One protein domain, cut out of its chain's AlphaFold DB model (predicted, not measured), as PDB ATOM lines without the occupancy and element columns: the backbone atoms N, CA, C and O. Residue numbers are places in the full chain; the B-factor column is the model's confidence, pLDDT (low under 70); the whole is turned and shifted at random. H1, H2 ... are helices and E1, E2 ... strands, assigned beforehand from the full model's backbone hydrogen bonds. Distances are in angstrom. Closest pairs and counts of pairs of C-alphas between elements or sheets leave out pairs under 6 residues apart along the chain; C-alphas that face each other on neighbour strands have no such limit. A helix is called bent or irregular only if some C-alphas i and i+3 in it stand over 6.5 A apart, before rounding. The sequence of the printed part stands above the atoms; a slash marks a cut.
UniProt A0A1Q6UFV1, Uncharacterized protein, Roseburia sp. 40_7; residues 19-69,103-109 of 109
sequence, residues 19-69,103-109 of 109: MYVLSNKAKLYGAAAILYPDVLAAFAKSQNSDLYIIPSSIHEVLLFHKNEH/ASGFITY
ATOM      1  N   MET A  19     -43.586   5.266  -4.625       85.19
ATOM      2  CA  MET A  19     -43.095   6.637  -4.652       85.19
ATOM      3  C   MET A  19     -41.824   6.698  -5.496       85.19
ATOM      4  O   MET A  19     -41.005   5.783  -5.470       85.19
ATOM      5  N   TYR A  20     -41.644   7.790  -6.224       91.88
ATOM      6  CA  TYR A  20     -40.474   8.041  -7.050       91.88
ATOM      7  C   TYR A  20     -39.923   9.429  -6.754       91.88
ATOM      8  O   TYR A  20     -40.683  10.353  -6.486       91.88
ATOM      9  N   VAL A  21     -38.608   9.588  -6.849       93.31
ATOM     10  CA  VAL A  21     -37.948  10.887  -6.676       93.31
ATOM     11  C   VAL A  21     -37.532  11.406  -8.041       93.31
ATOM     12  O   VAL A  21     -36.763  10.735  -8.734       93.31
ATOM     13  N   LEU A  22     -38.017  12.587  -8.424       94.25
ATOM     14  CA  LEU A  22     -37.549  13.310  -9.602       94.25
ATOM     15  C   LEU A  22     -36.575  14.405  -9.170       94.25
ATOM     16  O   LEU A  22     -36.932  15.353  -8.472       94.25
ATOM     17  N   SER A  23     -35.337  14.274  -9.636       94.31
ATOM     18  CA  SER A  23     -34.284  15.265  -9.441       94.31
ATOM     19  C   SER A  23     -33.300  15.226 -10.617       94.31
ATOM     20  O   SER A  23     -33.469  14.493 -11.597       94.31
ATOM     21  N   ASN A  24     -32.239  16.022 -10.538       90.06
ATOM     22  CA  ASN A  24     -31.108  15.922 -11.450       90.06
ATOM     23  C   ASN A  24     -29.941  15.175 -10.794       90.06
ATOM     24  O   ASN A  24     -29.895  14.989  -9.580       90.06
ATOM     25  N   LYS A  25     -28.960  14.757 -11.601       87.12
ATOM     26  CA  LYS A  25     -27.771  14.039 -11.102       87.12
ATOM     27  C   LYS A  25     -26.971  14.801 -10.042       87.12
ATOM     28  O   LYS A  25     -26.299  14.173  -9.231       87.12
ATOM     29  N   ALA A  26     -27.020  16.130 -10.066       87.44
ATOM     30  CA  ALA A  26     -26.328  16.975  -9.100       87.44
ATOM     31  C   ALA A  26     -27.101  17.124  -7.778       87.44
ATOM     32  O   ALA A  26     -26.552  17.681  -6.833       87.44
ATOM     33  N   LYS A  27     -28.359  16.655  -7.715       85.00
ATOM     34  CA  LYS A  27     -29.295  16.856  -6.597       85.00
ATOM     35  C   LYS A  27     -29.426  18.327  -6.188       85.00
ATOM     36  O   LYS A  27     -29.655  18.660  -5.031       85.00
ATOM     37  N   LEU A  28     -29.269  19.230  -7.158       88.06
ATOM     38  CA  LEU A  28     -29.279  20.671  -6.932       88.06
ATOM     39  C   LEU A  28     -30.266  21.344  -7.877       88.06
ATOM     40  O   LEU A  28     -30.073  21.277  -9.088       88.06
ATOM     41  N   TYR A  29     -31.312  21.977  -7.340       90.12
ATOM     42  CA  TYR A  29     -32.387  22.585  -8.139       90.12
ATOM     43  C   TYR A  29     -33.069  21.595  -9.106       90.12
ATOM     44  O   TYR A  29     -33.459  21.941 -10.222       90.12
ATOM     45  N   GLY A  30     -33.145  20.318  -8.716       91.94
ATOM     46  CA  GLY A  30     -33.668  19.241  -9.555       91.94
ATOM     47  C   GLY A  30     -35.184  19.263  -9.710       91.94
ATOM     48  O   GLY A  30     -35.677  18.764 -10.716       91.94
ATOM     49  N   ALA A  31     -35.914  19.901  -8.792       92.94
ATOM     50  CA  ALA A  31     -37.365  20.029  -8.879       92.94
ATOM     51  C   ALA A  31     -37.820  20.807 -10.122       92.94
ATOM     52  O   ALA A  31     -38.885  20.528 -10.662       92.94
ATOM     53  N   ALA A  32     -36.980  21.702 -10.661       91.31
ATOM     54  CA  ALA A  32     -37.242  22.382 -11.930       91.31
ATOM     55  C   ALA A  32     -37.433  21.408 -13.112       91.31
ATOM     56  O   ALA A  32     -37.954  21.804 -14.153       91.31
ATOM     57  N   ALA A  33     -37.053  20.131 -12.958       88.81
ATOM     58  CA  ALA A  33     -37.330  19.071 -13.922       88.81
ATOM     59  C   ALA A  33     -38.831  18.918 -14.253       88.81
ATOM     60  O   ALA A  33     -39.154  18.468 -15.351       88.81
ATOM     61  N   ILE A  34     -39.748  19.346 -13.372       90.50
ATOM     62  CA  ILE A  34     -41.195  19.347 -13.658       90.50
ATOM     63  C   ILE A  34     -41.578  20.258 -14.833       90.50
ATOM     64  O   ILE A  34     -42.604  20.040 -15.467       90.50
ATOM     65  N   LEU A  35     -40.751  21.264 -15.143       86.88
ATOM     66  CA  LEU A  35     -40.992  22.215 -16.231       86.88
ATOM     67  C   LEU A  35     -40.646  21.648 -17.612       86.88
ATOM     68  O   LEU A  35     -40.877  22.316 -18.615       86.88
ATOM     69  N   TYR A  36     -40.073  20.444 -17.676       87.81
ATOM     70  CA  TYR A  36     -39.727  19.773 -18.924       87.81
ATOM     71  C   TYR A  36     -40.843  18.779 -19.265       87.81
ATOM     72  O   TYR A  36     -40.878  17.690 -18.682       87.81
ATOM     73  N   PRO A  37     -41.748  19.111 -20.209       76.69
ATOM     74  CA  PRO A  37     -42.968  18.333 -20.434       76.69
ATOM     75  C   PRO A  37     -42.679  16.872 -20.786       76.69
ATOM     76  O   PRO A  37     -43.364  15.962 -20.325       76.69
ATOM     77  N   ASP A  38     -41.602  16.640 -21.539       90.31
ATOM     78  CA  ASP A  38     -41.201  15.312 -22.000       90.31
ATOM     79  C   ASP A  38     -40.819  14.366 -20.856       90.31
ATOM     80  O   ASP A  38     -40.982  13.155 -20.981       90.31
ATOM     81  N   VAL A  39     -40.328  14.893 -19.732       91.88
ATOM     82  CA  VAL A  39     -39.852  14.082 -18.601       91.88
ATOM     83  C   VAL A  39     -41.029  13.460 -17.870       91.88
ATOM     84  O   VAL A  39     -41.081  12.239 -17.701       91.88
ATOM     85  N   LEU A  40     -42.004  14.288 -17.486       93.44
ATOM     86  CA  LEU A  40     -43.225  13.821 -16.837       93.44
ATOM     87  C   LEU A  40     -44.070  12.987 -17.801       93.44
ATOM     88  O   LEU A  40     -44.538  11.920 -17.414       93.44
ATOM     89  N   ALA A  41     -44.190  13.398 -19.068       94.75
ATOM     90  CA  ALA A  41     -44.939  12.646 -20.071       94.75
ATOM     91  C   ALA A  41     -44.341  11.254 -20.321       94.75
ATOM     92  O   ALA A  41     -45.071  10.258 -20.320       94.75
ATOM     93  N   ALA A  42     -43.018  11.152 -20.496       94.06
ATOM     94  CA  ALA A  42     -42.348   9.866 -20.680       94.06
ATOM     95  C   ALA A  42     -42.506   8.971 -19.447       94.06
ATOM     96  O   ALA A  42     -42.801   7.779 -19.583       94.06
ATOM     97  N   PHE A  43     -42.366   9.542 -18.247       93.94
ATOM     98  CA  PHE A  43     -42.522   8.795 -17.008       93.94
ATOM     99  C   PHE A  43     -43.965   8.316 -16.807       93.94
ATOM    100  O   PHE A  43     -44.185   7.110 -16.712       93.94
ATOM    101  N   ALA A  44     -44.957   9.207 -16.858       94.12
ATOM    102  CA  ALA A  44     -46.380   8.876 -16.750       94.12
ATOM    103  C   ALA A  44     -46.810   7.815 -17.776       94.12
ATOM    104  O   ALA A  44     -47.540   6.875 -17.458       94.12
ATOM    105  N   LYS A  45     -46.299   7.906 -19.012       95.00
ATOM    106  CA  LYS A  45     -46.524   6.896 -20.052       95.00
ATOM    107  C   LYS A  45     -45.929   5.538 -19.684       95.00
ATOM    108  O   LYS A  45     -46.612   4.535 -19.868       95.00
ATOM    109  N   SER A  46     -44.707   5.499 -19.147       92.94
ATOM    110  CA  SER A  46     -44.065   4.252 -18.693       92.94
ATOM    111  C   SER A  46     -44.813   3.593 -17.531       92.94
ATOM    112  O   SER A  46     -44.859   2.372 -17.440       92.94
ATOM    113  N   GLN A  47     -45.435   4.413 -16.680       92.06
ATOM    114  CA  GLN A  47     -46.219   3.986 -15.525       92.06
ATOM    115  C   GLN A  47     -47.686   3.682 -15.862       92.06
ATOM    116  O   GLN A  47     -48.406   3.153 -15.022       92.06
ATOM    117  N   ASN A  48     -48.142   4.023 -17.074       92.94
ATOM    118  CA  ASN A  48     -49.543   3.957 -17.494       92.94
ATOM    119  C   ASN A  48     -50.514   4.628 -16.496       92.94
ATOM    120  O   ASN A  48     -51.605   4.118 -16.254       92.94
ATOM    121  N   SER A  49     -50.117   5.767 -15.923       93.38
ATOM    122  CA  SER A  49     -50.874   6.441 -14.863       93.38
ATOM    123  C   SER A  49     -50.739   7.961 -14.941       93.38
ATOM    124  O   SER A  49     -49.723   8.467 -15.424       93.38
ATOM    125  N   ASP A  50     -51.760   8.666 -14.458       94.88
ATOM    126  CA  ASP A  50     -51.635  10.070 -14.061       94.88
ATOM    127  C   ASP A  50     -50.786  10.151 -12.784       94.88
ATOM    128  O   ASP A  50     -50.638   9.167 -12.050       94.88
ATOM    129  N   LEU A  51     -50.202  11.311 -12.505       94.44
ATOM    130  CA  LEU A  51     -49.252  11.449 -11.403       94.44
ATOM    131  C   LEU A  51     -49.692  12.536 -10.442       94.44
ATOM    132  O   LEU A  51     -50.035  13.635 -10.861       94.44
ATOM    133  N   TYR A  52     -49.581  12.256  -9.153       94.62
ATOM    134  CA  TYR A  52     -49.436  13.317  -8.177       94.62
ATOM    135  C   TYR A  52     -47.965  13.730  -8.086       94.62
ATOM    136  O   TYR A  52     -47.064  12.889  -8.157       94.62
ATOM    137  N   ILE A  53     -47.736  15.031  -7.925       95.31
ATOM    138  CA  ILE A  53     -46.424  15.654  -7.781       95.31
ATOM    139  C   ILE A  53     -46.422  16.405  -6.451       95.31
ATOM    140  O   ILE A  53     -47.100  17.424  -6.311       95.31
ATOM    141  N   ILE A  54     -45.655  15.912  -5.480       94.81
ATOM    142  CA  ILE A  54     -45.423  16.609  -4.214       94.81
ATOM    143  C   ILE A  54     -44.157  17.464  -4.346       94.81
ATOM    144  O   ILE A  54     -43.067  16.913  -4.553       94.81
ATOM    145  N   PRO A  55     -44.266  18.791  -4.190       94.25
ATOM    146  CA  PRO A  55     -43.112  19.670  -4.079       94.25
ATOM    147  C   PRO A  55     -42.425  19.435  -2.728       94.25
ATOM    148  O   PRO A  55     -42.872  19.944  -1.707       94.25
ATOM    149  N   SER A  56     -41.348  18.642  -2.710       92.94
ATOM    150  CA  SER A  56     -40.637  18.324  -1.463       92.94
ATOM    151  C   SER A  56     -39.613  19.390  -1.088       92.94
ATOM    152  O   SER A  56     -39.463  19.709   0.084       92.94
ATOM    153  N   SER A  57     -38.866  19.900  -2.068       93.44
ATOM    154  CA  SER A  57     -37.938  21.025  -1.914       93.44
ATOM    155  C   SER A  57     -37.524  21.543  -3.288       93.44
ATOM    156  O   SER A  57     -37.750  20.883  -4.302       93.44
ATOM    157  N   ILE A  58     -36.803  22.662  -3.351       94.56
ATOM    158  CA  ILE A  58     -36.151  23.124  -4.589       94.56
ATOM    159  C   ILE A  58     -35.274  22.047  -5.266       94.56
ATOM    160  O   ILE A  58     -35.045  22.099  -6.477       94.56
ATOM    161  N   HIS A  59     -34.785  21.052  -4.522       93.94
ATOM    162  CA  HIS A  59     -33.876  20.025  -5.027       93.94
ATOM    163  C   HIS A  59     -34.586  18.852  -5.699       93.94
ATOM    164  O   HIS A  59     -34.014  18.254  -6.616       93.94
ATOM    165  N   GLU A  60     -35.812  18.535  -5.297       93.69
ATOM    166  CA  GLU A  60     -36.528  17.350  -5.764       93.69
ATOM    167  C   GLU A  60     -38.041  17.438  -5.550       93.69
ATOM    168  O   GLU A  60     -38.542  18.119  -4.655       93.69
ATOM    169  N   VAL A  61     -38.772  16.689  -6.373       95.31
ATOM    170  CA  VAL A  61     -40.198  16.427  -6.169       95.31
ATOM    171  C   VAL A  61     -40.433  14.931  -6.033       95.31
ATOM    172  O   VAL A  61     -39.704  14.117  -6.611       95.31
ATOM    173  N   LEU A  62     -41.476  14.574  -5.293       94.00
ATOM    174  CA  LEU A  62     -41.919  13.192  -5.168       94.00
ATOM    175  C   LEU A  62     -43.069  12.950  -6.143       94.00
ATOM    176  O   LEU A  62     -43.999  13.749  -6.228       94.00
ATOM    177  N   LEU A  63     -43.004  11.845  -6.875       93.81
ATOM    178  CA  LEU A  63     -44.019  11.413  -7.827       93.81
ATOM    179  C   LEU A  63     -44.658  10.117  -7.342       93.81
ATOM    180  O   LEU A  63     -43.969   9.214  -6.868       93.81
ATOM    181  N   PHE A  64     -45.967   9.994  -7.502       90.12
ATOM    182  CA  PHE A  64     -46.707   8.768  -7.211       90.12
ATOM    183  C   PHE A  64     -47.905   8.671  -8.141       90.12
ATOM    184  O   PHE A  64     -48.372   9.669  -8.692       90.12
ATOM    185  N   HIS A  65     -48.387   7.449  -8.351       91.06
ATOM    186  CA  HIS A  65     -49.573   7.229  -9.170       91.06
ATOM    187  C   HIS A  65     -50.772   7.926  -8.536       91.06
ATOM    188  O   HIS A  65     -51.069   7.721  -7.352       91.06
ATOM    189  N   LYS A  66     -51.488   8.714  -9.340       89.62
ATOM    190  CA  LYS A  66     -52.781   9.239  -8.928       89.62
ATOM    191  C   LYS A  66     -53.738   8.072  -8.722       89.62
ATOM    192  O   LYS A  66     -53.870   7.193  -9.571       89.62
ATOM    193  N   ASN A  67     -54.389   8.062  -7.567       84.31
ATOM    194  CA  ASN A  67     -55.405   7.085  -7.220       84.31
ATOM    195  C   ASN A  67     -56.588   7.795  -6.558       84.31
ATOM    196  O   ASN A  67     -56.429   8.859  -5.960       84.31
ATOM    197  N   GLU A  68     -57.760   7.178  -6.646       77.38
ATOM    198  CA  GLU A  68     -59.023   7.741  -6.149       77.38
ATOM    199  C   GLU A  68     -59.156   7.680  -4.619       77.38
ATOM    200  O   GLU A  68     -60.087   8.240  -4.050       77.38
ATOM    201  N   HIS A  69     -58.239   6.994  -3.931       80.69
ATOM    202  CA  HIS A  69     -58.257   6.850  -2.475       80.69
ATOM    203  C   HIS A  69     -57.459   7.940  -1.757       80.69
ATOM    204  O   HIS A  69     -57.548   8.047  -0.538       80.69
ATOM    205  N   ALA A 103     -52.894  12.073 -20.301       94.31
ATOM    206  CA  ALA A 103     -53.589  12.211 -21.577       94.31
ATOM    207  C   ALA A 103     -53.378  13.590 -22.221       94.31
ATOM    208  O   ALA A 103     -53.202  13.672 -23.435       94.31
ATOM    209  N   SER A 104     -53.406  14.654 -21.415       94.56
ATOM    210  CA  SER A 104     -53.317  16.041 -21.881       94.56
ATOM    211  C   SER A 104     -51.899  16.615 -21.780       94.56
ATOM    212  O   SER A 104     -51.549  17.521 -22.532       94.56
ATOM    213  N   GLY A 105     -51.067  16.070 -20.887       93.12
ATOM    214  CA  GLY A 105     -49.736  16.585 -20.575       93.12
ATOM    215  C   GLY A 105     -49.756  17.837 -19.694       93.12
ATOM    216  O   GLY A 105     -48.717  18.480 -19.539       93.12
ATOM    217  N   PHE A 106     -50.915  18.208 -19.142       94.31
ATOM    218  CA  PHE A 106     -51.055  19.385 -18.290       94.31
ATOM    219  C   PHE A 106     -50.827  19.068 -16.815       94.31
ATOM    220  O   PHE A 106     -51.095  17.962 -16.346       94.31
ATOM    221  N   ILE A 107     -50.345  20.084 -16.095       94.44
ATOM    222  CA  ILE A 107     -50.232  20.093 -14.638       94.44
ATOM    223  C   ILE A 107     -51.343  20.984 -14.074       94.44
ATOM    224  O   ILE A 107     -51.494  22.127 -14.507       94.44
ATOM    225  N   THR A 108     -52.097  20.466 -13.109       92.69
ATOM    226  CA  THR A 108     -53.173  21.152 -12.377       92.69
ATOM    227  C   THR A 108     -52.903  21.138 -10.867       92.69
ATOM    228  O   THR A 108     -52.005  20.425 -10.413       92.69
ATOM    229  N   TYR A 109     -53.630  21.958 -10.100       86.06
ATOM    230  CA  TYR A 109     -53.534  22.088  -8.639       86.06
ATOM    231  C   TYR A 109     -54.922  22.035  -7.991       86.06
ATOM    232  O   TYR A 109     -55.898  22.421  -8.679       86.06
TER     233      TYR A 109
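AT A GLANCE: This is residues 19 to 69 and 103 to 109 of the 109 residues of an uncharacterized protein of Roseburia sp. 40_7 (UniProt A0A1Q6UFV1). A small, strongly twisted sheet of three strands forms a wall with two helices, H1 and H2, over one of its faces, and the opposite face has no named helix. The helices make a corner, with H1 standing up from the sheet and H2 running over E3. The 58 printed residues hold, in order, E1, H1, H2, E2 and E3; the sheet order is E1, E3, E2, antiparallel throughout, and the class is mixed, helices and strands. The whole is compact, with a radius of gyration of the C-alphas of 11.1 A and spans of 31 by 24 by 20 A.

IN THESE COORDINATES: E1, residues 19 to 24, begins at C-alpha 19 (-43.095, 6.637, -4.652) and is 16.6 A long. H1, residues 30 to 35, is 10.3 A long and neither bent nor irregular, but only just: C-alphas 31 and 34 are 6.2 A apart. H2, residues 37 to 47, is 15.5 A long. E2, residues 51 to 57, is 17.6 A long. E3, residues 60 to 65, is 16.9 A long and ends at C-alpha 65 (-49.573, 7.229, -9.170).

HOW THE PARTS SIT: E1 and E3 are antiparallel at 146 degrees, with N 20 and O 63 within hydrogen-bond range at 2.8 A. E2 and E3 form a hairpin at 158 degrees, with N 54 and O 62 at 2.8 A. E1, H1, H2 and E2 make a split strand-helix-strand unit, two strands running the same way with E3 between them, and its crossover is right-handed. The domain has two layers, the sheet of E1, E3 and E2 as one and the helices H1 and H2 as the other, with both helices on the same face of the sheet. H1, at a height of 6.9 A over the sheet, is over E1; its closest C-alphas to E1 are those of Gly 30 and Ser 23, 4.0 A. H2, at a height of 10.1 A with its local plane fitted to only just enough C-alphas, 6, is over E3 and only just slantwise to it, at 33 degrees on the local plane; their closest C-alphas are those of Gln 47 and His 65, 7.9 A. The helices are close but not clearly touching, the closest C-alphas being those of Ile 34 and Leu 40, 6.7 A, and about perpendicular at 84 degrees. In H2 every O i to N i+4 pair is within hydrogen-bond range; in H1 0 of 2 are, beside 3 of 3 O i to N i+3 pairs.

THE WHOLE: The C-alphas farthest apart are those of Ala 26 and His 69, 34.1 A. Residues 70 to 102 are not printed, and C-alphas 69 and 103 are 20.4 A apart across this cut. The four links between named elements are tight. The mean pLDDT of the printed part is 91.3, and no printed residue is under 70.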